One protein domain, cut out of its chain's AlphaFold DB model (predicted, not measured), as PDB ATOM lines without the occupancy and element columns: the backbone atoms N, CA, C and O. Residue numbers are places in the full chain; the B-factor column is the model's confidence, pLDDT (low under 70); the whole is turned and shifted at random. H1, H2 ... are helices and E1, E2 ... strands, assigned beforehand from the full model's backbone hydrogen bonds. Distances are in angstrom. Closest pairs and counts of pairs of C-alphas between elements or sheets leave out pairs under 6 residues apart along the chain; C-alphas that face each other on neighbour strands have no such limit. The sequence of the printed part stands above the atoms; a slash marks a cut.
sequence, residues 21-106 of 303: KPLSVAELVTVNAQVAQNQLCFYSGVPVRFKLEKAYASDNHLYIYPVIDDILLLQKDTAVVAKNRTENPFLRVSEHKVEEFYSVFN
ATOM      1  N   LYS A  21      48.688  36.720  21.490       94.88
ATOM      2  CA  LYS A  21      48.511  35.669  22.496       94.88
ATOM      3  C   LYS A  21      47.076  35.655  23.003       94.88
ATOM      4  O   LYS A  21      46.510  36.737  23.179       94.88
ATOM      5  N   PRO A  22      46.490  34.477  23.264       95.44
ATOM      6  CA  PRO A  22      45.184  34.402  23.898       95.44
ATOM      7  C   PRO A  22      45.254  35.012  25.302       95.44
ATOM      8  O   PRO A  22      46.209  34.777  26.046       95.44
ATOM      9  N   LEU A  23      44.245  35.801  25.667       95.88
ATOM     10  CA  LEU A  23      44.131  36.358  27.011       95.88
ATOM     11  C   LEU A  23      43.727  35.272  28.006       95.88
ATOM     12  O   LEU A  23      42.773  34.523  27.792       95.88
ATOM     13  N   SER A  24      44.419  35.232  29.140       95.56
ATOM     14  CA  SER A  24      44.029  34.417  30.286       95.56
ATOM     15  C   SER A  24      42.740  34.930  30.935       95.56
ATOM     16  O   SER A  24      42.344  36.088  30.782       95.56
ATOM     17  N   VAL A  25      42.108  34.085  31.755       96.00
ATOM     18  CA  VAL A  25      40.906  34.455  32.523       96.00
ATOM     19  C   VAL A  25      41.147  35.699  33.393       96.00
ATOM     20  O   VAL A  25      40.287  36.574  33.471       96.00
ATOM     21  N   ALA A  26      42.325  35.816  34.017       96.31
ATOM     22  CA  ALA A  26      42.673  36.963  34.859       96.31
ATOM     23  C   ALA A  26      42.831  38.263  34.048       96.31
ATOM     24  O   ALA A  26      42.373  39.330  34.469       96.31
ATOM     25  N   GLU A  27      43.435  38.179  32.861       96.75
ATOM     26  CA  GLU A  27      43.549  39.324  31.956       96.75
ATOM     27  C   GLU A  27      42.177  39.744  31.428       96.75
ATOM     28  O   GLU A  27      41.854  40.930  31.468       96.75
ATOM     29  N   LEU A  28      41.319  38.795  31.039       97.56
ATOM     30  CA  LEU A  28      39.945  39.077  30.612       97.56
ATOM     31  C   LEU A  28      39.127  39.787  31.697       97.56
ATOM     32  O   LEU A  28      38.340  40.676  31.373       97.56
ATOM     33  N   VAL A  29      39.302  39.448  32.979       97.75
ATOM     34  CA  VAL A  29      38.656  40.178  34.089       97.75
ATOM     35  C   VAL A  29      39.102  41.641  34.108       97.75
ATOM     36  O   VAL A  29      38.265  42.537  34.231       97.75
ATOM     37  N   THR A  30      40.399  41.890  33.929       97.00
ATOM     38  CA  THR A  30      40.965  43.247  33.907       97.00
ATOM     39  C   THR A  30      40.460  44.043  32.702       97.00
ATOM     40  O   THR A  30      39.983  45.166  32.864       97.00
ATOM     41  N   VAL A  31      40.492  43.450  31.506       97.25
ATOM     42  CA  VAL A  31      39.995  44.084  30.276       97.25
ATOM     43  C   VAL A  31      38.505  44.401  30.397       97.25
ATOM     44  O   VAL A  31      38.085  45.520  30.114       97.25
ATOM     45  N   ASN A  32      37.694  43.469  30.896       98.12
ATOM     46  CA  ASN A  32      36.256  43.688  31.054       98.12
ATOM     47  C   ASN A  32      35.913  44.756  32.101       98.12
ATOM     48  O   ASN A  32      34.926  45.471  31.935       98.12
ATOM     49  N   ALA A  33      36.728  44.921  33.146       97.56
ATOM     50  CA  ALA A  33      36.577  46.040  34.073       97.56
ATOM     51  C   ALA A  33      36.799  47.391  33.367       97.56
ATOM     52  O   ALA A  33      36.043  48.336  33.599       97.56
ATOM     53  N   GLN A  34      37.776  47.475  32.458       97.25
ATOM     54  CA  GLN A  34      38.018  48.673  31.644       97.25
ATOM     55  C   GLN A  34      36.895  48.921  30.625       97.25
ATOM     56  O   GLN A  34      36.483  50.069  30.438       97.25
ATOM     57  N   VAL A  35      36.351  47.866  30.006       96.81
ATOM     58  CA  VAL A  35      35.150  47.958  29.151       96.81
ATOM     59  C   VAL A  35      33.972  48.535  29.939       96.81
ATOM     60  O   VAL A  35      33.368  49.512  29.503       96.81
ATOM     61  N   ALA A  36      33.688  48.008  31.134       96.50
ATOM     62  CA  ALA A  36      32.585  48.476  31.982       96.50
ATOM     63  C   ALA A  36      32.748  49.940  32.432       96.50
ATOM     64  O   ALA A  36      31.765  50.658  32.598       96.50
ATOM     65  N   GLN A  37      33.990  50.406  32.585       96.06
ATOM     66  CA  GLN A  37      34.321  51.807  32.869       96.06
ATOM     67  C   GLN A  37      34.341  52.692  31.610       96.06
ATOM     68  O   GLN A  37      34.714  53.864  31.689       96.06
ATOM     69  N   ASN A  38      33.954  52.155  30.447       94.19
ATOM     70  CA  ASN A  38      33.984  52.834  29.156       94.19
ATOM     71  C   ASN A  38      35.382  53.409  28.847       94.19
ATOM     72  O   ASN A  38      35.507  54.553  28.415       94.19
ATOM     73  N   GLN A  39      36.450  52.662  29.135       95.38
ATOM     74  CA  GLN A  39      37.841  53.065  28.862       95.38
ATOM     75  C   GLN A  39      38.382  52.482  27.554       95.38
ATOM     76  O   GLN A  39      39.356  53.008  27.007       95.38
ATOM     77  N   LEU A  40      37.737  51.427  27.052       97.19
ATOM     78  CA  LEU A  40      38.110  50.734  25.828       97.19
ATOM     79  C   LEU A  40      37.082  50.970  24.721       97.19
ATOM     80  O   LEU A  40      35.868  50.956  24.947       97.19
ATOM     81  N   CYS A  41      37.595  51.177  23.518       97.00
ATOM     82  CA  CYS A  41      36.836  51.382  22.295       97.00
ATOM     83  C   CYS A  41      37.440  50.513  21.192       97.00
ATOM     84  O   CYS A  41      38.615  50.162  21.252       97.00
ATOM     85  N   PHE A  42      36.668  50.203  20.161       97.25
ATOM     86  CA  PHE A  42      37.231  49.774  18.890       97.25
ATOM     87  C   PHE A  42      38.093  50.890  18.287       97.25
ATOM     88  O   PHE A  42      37.929  52.064  18.635       97.25
ATOM     89  N   TYR A  43      39.004  50.543  17.378       96.62
ATOM     90  CA  TYR A  43      39.947  51.489  16.780       96.62
ATOM     91  C   TYR A  43      39.247  52.683  16.117       96.62
ATOM     92  O   TYR A  43      39.705  53.814  16.255       96.62
ATOM     93  N   SER A  44      38.070  52.465  15.528       94.31
ATOM     94  CA  SER A  44      37.193  53.504  14.966       94.31
ATOM     95  C   SER A  44      36.635  54.510  15.992       94.31
ATOM     96  O   SER A  44      35.976  55.482  15.625       94.31
ATOM     97  N   GLY A  45      36.860  54.289  17.291       94.94
ATOM     98  CA  GLY A  45      36.326  55.087  18.398       94.94
ATOM     99  C   GLY A  45      34.969  54.615  18.925       94.94
ATOM    100  O   GLY A  45      34.455  55.189  19.886       94.94
ATOM    101  N   VAL A  46      34.387  53.571  18.330       95.44
ATOM    102  CA  VAL A  46      33.125  52.975  18.785       95.44
ATOM    103  C   VAL A  46      33.326  52.320  20.163       95.44
ATOM    104  O   VAL A  46      34.248  51.524  20.320       95.44
ATOM    105  N   PRO A  47      32.507  52.620  21.188       95.31
ATOM    106  CA  PRO A  47      32.664  52.010  22.508       95.31
ATOM    107  C   PRO A  47      32.360  50.509  22.471       95.31
ATOM    108  O   PRO A  47      31.422  50.080  21.802       95.31
ATOM    109  N   VAL A  48      33.109  49.722  23.244       95.94
ATOM    110  CA  VAL A  48      32.808  48.295  23.433       95.94
ATOM    111  C   VAL A  48      31.634  48.165  24.411       95.94
ATOM    112  O   VAL A  48      31.717  48.615  25.550       95.94
ATOM    113  N   ARG A  49      30.522  47.573  23.960       93.50
ATOM    114  CA  ARG A  49      29.250  47.444  24.706       93.50
ATOM    115  C   ARG A  49      28.960  46.037  25.247       93.50
ATOM    116  O   ARG A  49      27.880  45.808  25.781       93.50
ATOM    117  N   PHE A  50      29.889  45.094  25.112       93.50
ATOM    118  CA  PHE A  50      29.720  43.711  25.569       93.50
ATOM    119  C   PHE A  50      30.951  43.225  26.330       93.50
ATOM    120  O   PHE A  50      32.041  43.783  26.216       93.50
ATOM    121  N   LYS A  51      30.764  42.169  27.122       94.75
ATOM    122  CA  LYS A  51      31.844  41.505  27.849       94.75
ATOM    123  C   LYS A  51      32.613  40.589  26.896       94.75
ATOM    124  O   LYS A  51      32.007  39.781  26.204       94.75
ATOM    125  N   LEU A  52      33.938  40.678  26.897       95.94
ATOM    126  CA  LEU A  52      34.803  39.758  26.166       95.94
ATOM    127  C   LEU A  52      34.862  38.410  26.892       95.94
ATOM    128  O   LEU A  52      35.266  38.353  28.058       95.94
ATOM    129  N   GLU A  53      34.477  37.340  26.201       95.81
ATOM    130  CA  GLU A  53      34.575  35.961  26.703       95.81
ATOM    131  C   GLU A  53      35.899  35.302  26.315       95.81
ATOM    132  O   GLU A  53      36.514  34.611  27.122       95.81
ATOM    133  N   LYS A  54      36.351  35.561  25.088       96.31
ATOM    134  CA  LYS A  54      37.627  35.125  24.525       96.31
ATOM    135  C   LYS A  54      38.211  36.288  23.725       96.31
ATOM    136  O   LYS A  54      37.478  37.036  23.076       96.31
ATOM    137  N   ALA A  55      39.525  36.461  23.779       97.19
ATOM    138  CA  ALA A  55      40.220  37.489  23.017       97.19
ATOM    139  C   ALA A  55      41.710  37.170  22.911       97.19
ATOM    140  O   ALA A  55      42.256  36.425  23.725       97.19
ATOM    141  N   TYR A  56      42.357  37.784  21.930       97.44
ATOM    142  CA  TYR A  56      43.800  37.769  21.745       97.44
ATOM    143  C   TYR A  56      44.352  39.168  21.959       97.44
ATOM    144  O   TYR A  56      43.683  40.147  21.646       97.44
ATOM    145  N   ALA A  57      45.574  39.292  22.454       97.00
ATOM    146  CA  ALA A  57      46.220  40.583  22.611       97.00
ATOM    147  C   ALA A  57      47.667  40.558  22.135       97.00
ATOM    148  O   ALA A  57      48.345  39.529  22.161       97.00
ATOM    149  N   SER A  58      48.147  41.723  21.711       94.94
ATOM    150  CA  SER A  58      49.583  41.972  21.586       94.94
ATOM    151  C   SER A  58      50.260  41.861  22.956       94.94
ATOM    152  O   SER A  58      49.634  42.190  23.958       94.94
ATOM    153  N   ASP A  59      51.552  41.528  23.002       88.69
ATOM    154  CA  ASP A  59      52.326  41.348  24.251       88.69
ATOM    155  C   ASP A  59      52.223  42.488  25.282       88.69
ATOM    156  O   ASP A  59      52.423  42.273  26.472       88.69
ATOM    157  N   ASN A  60      51.970  43.713  24.825       89.69
ATOM    158  CA  ASN A  60      51.835  44.910  25.659       89.69
ATOM    159  C   ASN A  60      50.375  45.346  25.874       89.69
ATOM    160  O   ASN A  60      50.138  46.473  26.310       89.69
ATOM    161  N   HIS A  61      49.417  44.499  25.489       92.00
ATOM    162  CA  HIS A  61      47.968  44.692  25.612       92.00
ATOM    163  C   HIS A  61      47.440  45.984  24.974       92.00
ATOM    164  O   HIS A  61      46.350  46.439  25.303       92.00
ATOM    165  N   LEU A  62      48.197  46.581  24.045       95.50
ATOM    166  CA  LEU A  62      47.780  47.809  23.365       95.50
ATOM    167  C   LEU A  62      46.681  47.569  22.332       95.50
ATOM    168  O   LEU A  62      45.886  48.475  22.088       95.50
ATOM    169  N   TYR A  63      46.667  46.380  21.733       97.88
ATOM    170  CA  TYR A  63      45.661  45.939  20.779       97.88
ATOM    171  C   TYR A  63      45.086  44.616  21.259       97.88
ATOM    172  O   TYR A  63      45.836  43.658  21.470       97.88
ATOM    173  N   ILE A  64      43.769  44.579  21.431       98.38
ATOM    174  CA  ILE A  64      43.016  43.402  21.855       98.38
ATOM    175  C   ILE A  64      42.020  43.064  20.747       98.38
ATOM    176  O   ILE A  64      41.279  43.926  20.297       98.38
ATOM    177  N   TYR A  65      41.979  41.817  20.307       97.94
ATOM    178  CA  TYR A  65      41.099  41.340  19.249       97.94
ATOM    179  C   TYR A  65      40.099  40.353  19.842       97.94
ATOM    180  O   TYR A  65      40.512  39.326  20.391       97.94
ATOM    181  N   PRO A  66      38.794  40.658  19.801       97.06
ATOM    182  CA  PRO A  66      37.785  39.792  20.382       97.06
ATOM    183  C   PRO A  66      37.587  38.529  19.535       97.06
ATOM    184  O   PRO A  66      37.767  38.532  18.316       97.06
ATOM    185  N   VAL A  67      37.176  37.454  20.202       95.62
ATOM    186  CA  VAL A  67      36.620  36.261  19.564       95.62
ATOM    187  C   VAL A  67      35.121  36.262  19.838       95.62
ATOM    188  O   VAL A  67      34.710  36.221  20.999       95.62
ATOM    189  N   ILE A  68      34.312  36.333  18.785       92.00
ATOM    190  CA  ILE A  68      32.848  36.433  18.867       92.00
ATOM    191  C   ILE A  68      32.263  35.331  18.002       92.00
ATOM    192  O   ILE A  68      32.694  35.165  16.866       92.00
ATOM    193  N   ASP A  69      31.334  34.548  18.550       89.38
ATOM    194  CA  ASP A  69      30.788  33.356  17.891       89.38
ATOM    195  C   ASP A  69      31.897  32.404  17.399       89.38
ATOM    196  O   ASP A  69      31.841  31.915  16.278       89.38
ATOM    197  N   ASP A  70      32.951  32.188  18.200       91.69
ATOM    198  CA  ASP A  70      34.248  31.564  17.843       91.69
ATOM    199  C   ASP A  70      34.873  32.013  16.504       91.69
ATOM    200  O   ASP A  70      35.562  31.235  15.843       91.69
ATOM    201  N   ILE A  71      34.645  33.265  16.109       94.69
ATOM    202  CA  ILE A  71      35.325  33.936  15.000       94.69
ATOM    203  C   ILE A  71      36.312  34.936  15.596       94.69
ATOM    204  O   ILE A  71      35.933  35.833  16.351       94.69
ATOM    205  N   LEU A  72      37.591  34.776  15.273       96.69
ATOM    206  CA  LEU A  72      38.658  35.672  15.694       96.69
ATOM    207  C   LEU A  72      38.701  36.893  14.764       96.69
ATOM    208  O   LEU A  72      38.950  36.763  13.565       96.69
ATOM    209  N   LEU A  73      38.434  38.084  15.307       97.00
ATOM    210  CA  LEU A  73      38.272  39.301  14.508       97.00
ATOM    211  C   LEU A  73      39.598  40.051  14.352       97.00
ATOM    212  O   LEU A  73      39.938  40.857  15.213       97.00
ATOM    213  N   LEU A  74      40.339  39.807  13.268       97.00
ATOM    214  CA  LEU A  74      41.688  40.344  13.017       97.00
ATOM    215  C   LEU A  74      41.704  41.389  11.899       97.00
ATOM    216  O   LEU A  74      42.574  41.378  11.031       97.00
ATOM    217  N   GLN A  75      40.764  42.328  11.943       95.56
ATOM    218  CA  GLN A  75      40.824  43.556  11.157       95.56
ATOM    219  C   GLN A  75      41.287  44.716  12.040       95.56
ATOM    220  O   GLN A  75      41.109  44.712  13.260       95.56
ATOM    221  N   LYS A  76      41.868  45.750  11.428       95.06
ATOM    222  CA  LYS A  76      42.277  46.961  12.159       95.06
ATOM    223  C   LYS A  76      41.096  47.615  12.877       95.06
ATOM    224  O   LYS A  76      41.226  47.994  14.038       95.06
ATOM    225  N   ASP A  77      39.938  47.654  12.227       93.75
ATOM    226  CA  ASP A  77      38.727  48.275  12.770       93.75
ATOM    227  C   ASP A  77      38.120  47.500  13.945       93.75
ATOM    228  O   ASP A  77      37.463  48.096  14.801       93.75
ATOM    229  N   THR A  78      38.377  46.192  14.037       95.69
ATOM    230  CA  THR A  78      37.900  45.337  15.135       95.69
ATOM    231  C   THR A  78      38.862  45.293  16.322       95.69
ATOM    232  O   THR A  78      38.550  44.664  17.334       95.69
ATOM    233  N   ALA A  79      40.010  45.977  16.244       97.62
ATOM    234  CA  ALA A  79      40.936  46.089  17.362       97.62
ATOM    235  C   ALA A  79      40.328  46.934  18.490       97.62
ATOM    236  O   ALA A  79      39.968  48.093  18.296       97.62
ATOM    237  N   VAL A  80      40.272  46.374  19.690       98.19
ATOM    238  CA  VAL A  80      39.934  47.063  20.932       98.19
ATOM    239  C   VAL A  80      41.192  47.718  21.499       98.19
ATOM    240  O   VAL A  80      42.220  47.070  21.712       98.19
ATOM    241  N   VAL A  81      41.100  49.020  21.742       98.06
ATOM    242  CA  VAL A  81      42.187  49.902  22.165       98.06
ATOM    243  C   VAL A  81      41.706  50.878  23.242       98.06
ATOM    244  O   VAL A  81      40.512  51.124  23.419       98.06
ATOM    245  N   ALA A  82      42.646  51.482  23.967       96.56
ATOM    246  CA  ALA A  82      42.339  52.612  24.841       96.56
ATOM    247  C   ALA A  82      41.869  53.831  24.025       96.56
ATOM    248  O   ALA A  82      42.341  54.059  22.911       96.56
ATOM    249  N   LYS A  83      40.999  54.671  24.602       92.88
ATOM    250  CA  LYS A  83      40.442  55.873  23.940       92.88
ATOM    251  C   LYS A  83      41.473  56.793  23.279       92.88
ATOM    252  O   LYS A  83      41.194  57.386  22.248       92.88
ATOM    253  N   ASN A  84      42.664  56.925  23.860       93.56
ATOM    254  CA  ASN A  84      43.730  57.772  23.319       93.56
ATOM    255  C   ASN A  84      44.485  57.154  22.124       93.56
ATOM    256  O   ASN A  84      45.414  57.777  21.615       93.56
ATOM    257  N   ARG A  85      44.124  55.934  21.711       94.44
ATOM    258  CA  ARG A  85      44.725  55.175  20.603       94.44
ATOM    259  C   ARG A  85      43.741  54.863  19.479       94.44
ATOM    260  O   ARG A  85      44.090  54.109  18.575       94.44
ATOM    261  N   THR A  86      42.527  55.397  19.547       95.06
ATOM    262  CA  THR A  86      41.585  55.323  18.431       95.06
ATOM    263  C   THR A  86      42.142  56.104  17.240       95.06
ATOM    264  O   THR A  86      43.043  56.932  17.396       95.06
ATOM    265  N   GLU A  87      41.600  55.864  16.050       92.88
ATOM    266  CA  GLU A  87      41.966  56.569  14.818       92.88
ATOM    267  C   GLU A  87      41.915  58.095  14.997       92.88
ATOM    268  O   GLU A  87      42.783  58.825  14.518       92.88
ATOM    269  N   ASN A  88      40.922  58.580  15.748       91.38
ATOM    270  CA  ASN A  88      40.813  59.979  16.129       91.38
ATOM    271  C   ASN A  88      40.405  60.124  17.610       91.38
ATOM    272  O   ASN A  88      39.210  60.118  17.923       91.38
ATOM    273  N   PRO A  89      41.374  60.307  18.529       88.62
ATOM    274  CA  PRO A  89      41.123  60.388  19.973       88.62
ATOM    275  C   PRO A  89      40.234  61.551  20.421       88.62
ATOM    276  O   PRO A  89      39.663  61.515  21.510       88.62
ATOM    277  N   PHE A  90      40.138  62.602  19.605       86.56
ATOM    278  CA  PHE A  90      39.389  63.817  19.930       86.56
ATOM    279  C   PHE A  90      37.986  63.826  19.320       86.56
ATOM    280  O   PHE A  90      37.175  64.694  19.651       86.56
ATOM    281  N   LEU A  91      37.683  62.879  18.428       85.88
ATOM    282  CA  LEU A  91      36.413  62.833  17.725       85.88
ATOM    283  C   LEU A  91      35.414  61.959  18.476       85.88
ATOM    284  O   LEU A  91      35.625  60.769  18.700       85.88
ATOM    285  N   ARG A  92      34.264  62.546  18.807       85.38
ATOM    286  CA  ARG A  92      33.117  61.773  19.275       85.38
ATOM    287  C   ARG A  92      32.461  61.073  18.087       85.38
ATOM    288  O   ARG A  92      32.013  61.731  17.149       85.38
ATOM    289  N   VAL A  93      32.361  59.751  18.157       90.94
ATOM    290  CA  VAL A  93      31.608  58.949  17.188       90.94
ATOM    291  C   VAL A  93      30.106  59.188  17.395       90.94
ATOM    292  O   VAL A  93      29.628  59.207  18.532       90.94
ATOM    293  N   SER A  94      29.368  59.436  16.310       91.06
ATOM    294  CA  SER A  94      27.911  59.604  16.353       91.06
ATOM    295  C   SER A  94      27.215  58.272  16.633       91.06
ATOM    296  O   SER A  94      27.742  57.219  16.282       91.06
ATOM    297  N   GLU A  95      26.010  58.302  17.211       91.56
ATOM    298  CA  GLU A  95      25.265  57.063  17.494       91.56
ATOM    299  C   GLU A  95      24.988  56.257  16.216       91.56
ATOM    300  O   GLU A  95      25.205  55.055  16.208       91.56
ATOM    301  N   HIS A  96      24.670  56.924  15.098       91.31
ATOM    302  CA  HIS A  96      24.518  56.268  13.792       91.31
ATOM    303  C   HIS A  96      25.752  55.445  13.391       91.31
ATOM    304  O   HIS A  96      25.619  54.324  12.921       91.31
ATOM    305  N   LYS A  97      26.968  55.980  13.580       91.12
ATOM    306  CA  LYS A  97      28.204  55.242  13.273       91.12
ATOM    307  C   LYS A  97      28.407  54.054  14.211       91.12
ATOM    308  O   LYS A  97      28.960  53.040  13.799       91.12
ATOM    309  N   VAL A  98      27.982  54.179  15.468       92.06
ATOM    310  CA  VAL A  98      28.009  53.063  16.419       92.06
ATOM    311  C   VAL A  98      27.047  51.966  15.969       92.06
ATOM    312  O   VAL A  98      27.453  50.813  15.876       92.06
ATOM    313  N   GLU A  99      25.804  52.310  15.638       90.94
ATOM    314  CA  GLU A  99      24.798  51.365  15.142       90.94
ATOM    315  C   GLU A  99      25.233  50.694  13.832       90.94
ATOM    316  O   GLU A  99      25.105  49.479  13.691       90.94
ATOM    317  N   GLU A 100      25.807  51.459  12.902       90.44
ATOM    318  CA  GLU A 100      26.365  50.951  11.647       90.44
ATOM    319  C   GLU A 100      27.492  49.946  11.902       90.44
ATOM    320  O   GLU A 100      27.439  48.833  11.388       90.44
ATOM    321  N   PHE A 101      28.462  50.279  12.757       91.75
ATOM    322  CA  PHE A 101      29.560  49.376  13.114       91.75
ATOM    323  C   PHE A 101      29.047  48.073  13.741       91.75
ATOM    324  O   PHE A 101      29.404  46.979  13.307       91.75
ATOM    325  N   TYR A 102      28.151  48.177  14.725       91.62
ATOM    326  CA  TYR A 102      27.533  47.013  15.365       91.62
ATOM    327  C   TYR A 102      26.702  46.180  14.387       91.62
ATOM    328  O   TYR A 102      26.640  44.959  14.526       91.62
ATOM    329  N   SER A 103      26.092  46.821  13.389       87.31
ATOM    330  CA  SER A 103      25.371  46.145  12.316       87.31
ATOM    331  C   SER A 103      26.305  45.428  11.345       87.31
ATOM    332  O   SER A 103      25.974  44.320  10.941       87.31
ATOM    333  N   VAL A 104      27.416  46.044  10.934       85.75
ATOM    334  CA  VAL A 104      28.363  45.465   9.959       85.75
ATOM    335  C   VAL A 104      28.970  44.175  10.498       85.75
ATOM    336  O   VAL A 104      29.024  43.177   9.789       85.75
ATOM    337  N   PHE A 105      29.360  44.169  11.773       84.88
ATOM    338  CA  PHE A 105      29.891  42.968  12.419       84.88
ATOM    339  C   PHE A 105      28.801  42.106  13.080       84.88
ATOM    340  O   PHE A 105      29.088  41.044  13.636       84.88
ATOM    341  N   ASN A 106      27.540  42.547  13.008       82.38
ATOM    342  CA  ASN A 106      26.365  41.906  13.599       82.38
ATOM    343  C   ASN A 106      26.618  41.457  15.055       82.38
ATOM    344  O   ASN A 106      26.404  40.307  15.432       82.38
TER     345      ASN A 106
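Overview. This is residues 21 to 106 of the 303 residues of the protein "Methyltransferase domain-containing protein" of Roseivirga pacifica (UniProt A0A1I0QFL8). Two small sheets, one of E2, E3 and E4 and one of E1 and E5, meet where Ile 64 of E3 comes near Val 80 of E5, and helix H1 runs past both, residues 25 to 31 near the three-strand sheet and 31 to 35 near the pair. A second helix, H2, lies away from H1 and from E1 to E4, after a long link. The printed part has 86 residues with two named helices and five named strands, in the order H1 E1 E2 E3 E4 E5 H2; the sheets, E2 - E3 - E4 and E1 - E5, are antiparallel. The class is mixed, helices and strands, with 41 residues, under half, in named elements. The whole is compact, with a radius of gyration of the C-alphas of 12.1 A and spans of 33 by 26 by 21 A.

Arrangement. Residues 21 to 22 pair antiparallel with residues 56 to 57 of E2, residues 54 to 58. H1, residues 25 to 36, only grazes the three-strand sheet; its closest C-alphas to E2 are those of Leu 28 and Lys 54, 7.6 A apart. The closest C-alphas of H1 and E1, residues 40 to 42, are those of Gln 34 and Leu 40, 6.2 A apart. E1 is the antiparallel neighbour of E5, residues 80 to 82, with N 81 and O 41 within hydrogen-bond range at 2.8 A. E2 and E3, residues 64 to 68, form a hairpin, with N 65 and O 56 at 2.7 A. E3 and E4, residues 71 to 73, form another, with N 71 and O 68 at 2.8 A. E2, E3 and E4 are a meander, each strand the antiparallel neighbour of the one before. The pairing is staggered: E3 pairs with E2 over residues 64 to 67 and with E4 over 67 to 68. The closest C-alphas of E3 and E5 are those of Ile 64 and Val 80, 4.9 A apart. H2, residues 95 to 104, is apart from H1 and from E1, E2, E3 and E4. In H1 and H2 every O i to N i+4 pair is within hydrogen-bond range.

Along the chain. H1 begins at C-alpha 25 (40.906, 34.455, 32.523) and measures 16.3 A. E1 is 7.1 A long, E2 14.1 A, E3 12.7 A, E4 6.1 A and E5 7.2 A. H2, 14.2 A, ends at C-alpha 104 (28.363, 45.465, 9.959).

Size, cuts and confidence. The C-alphas farthest apart, those of Ala 26 and His 96, are 33.9 A apart. The printed part has no cut; its long links are E1 to E2 and E5 to H2. Mean pLDDT of the printed part is 94.1, and no printed residue is under 70.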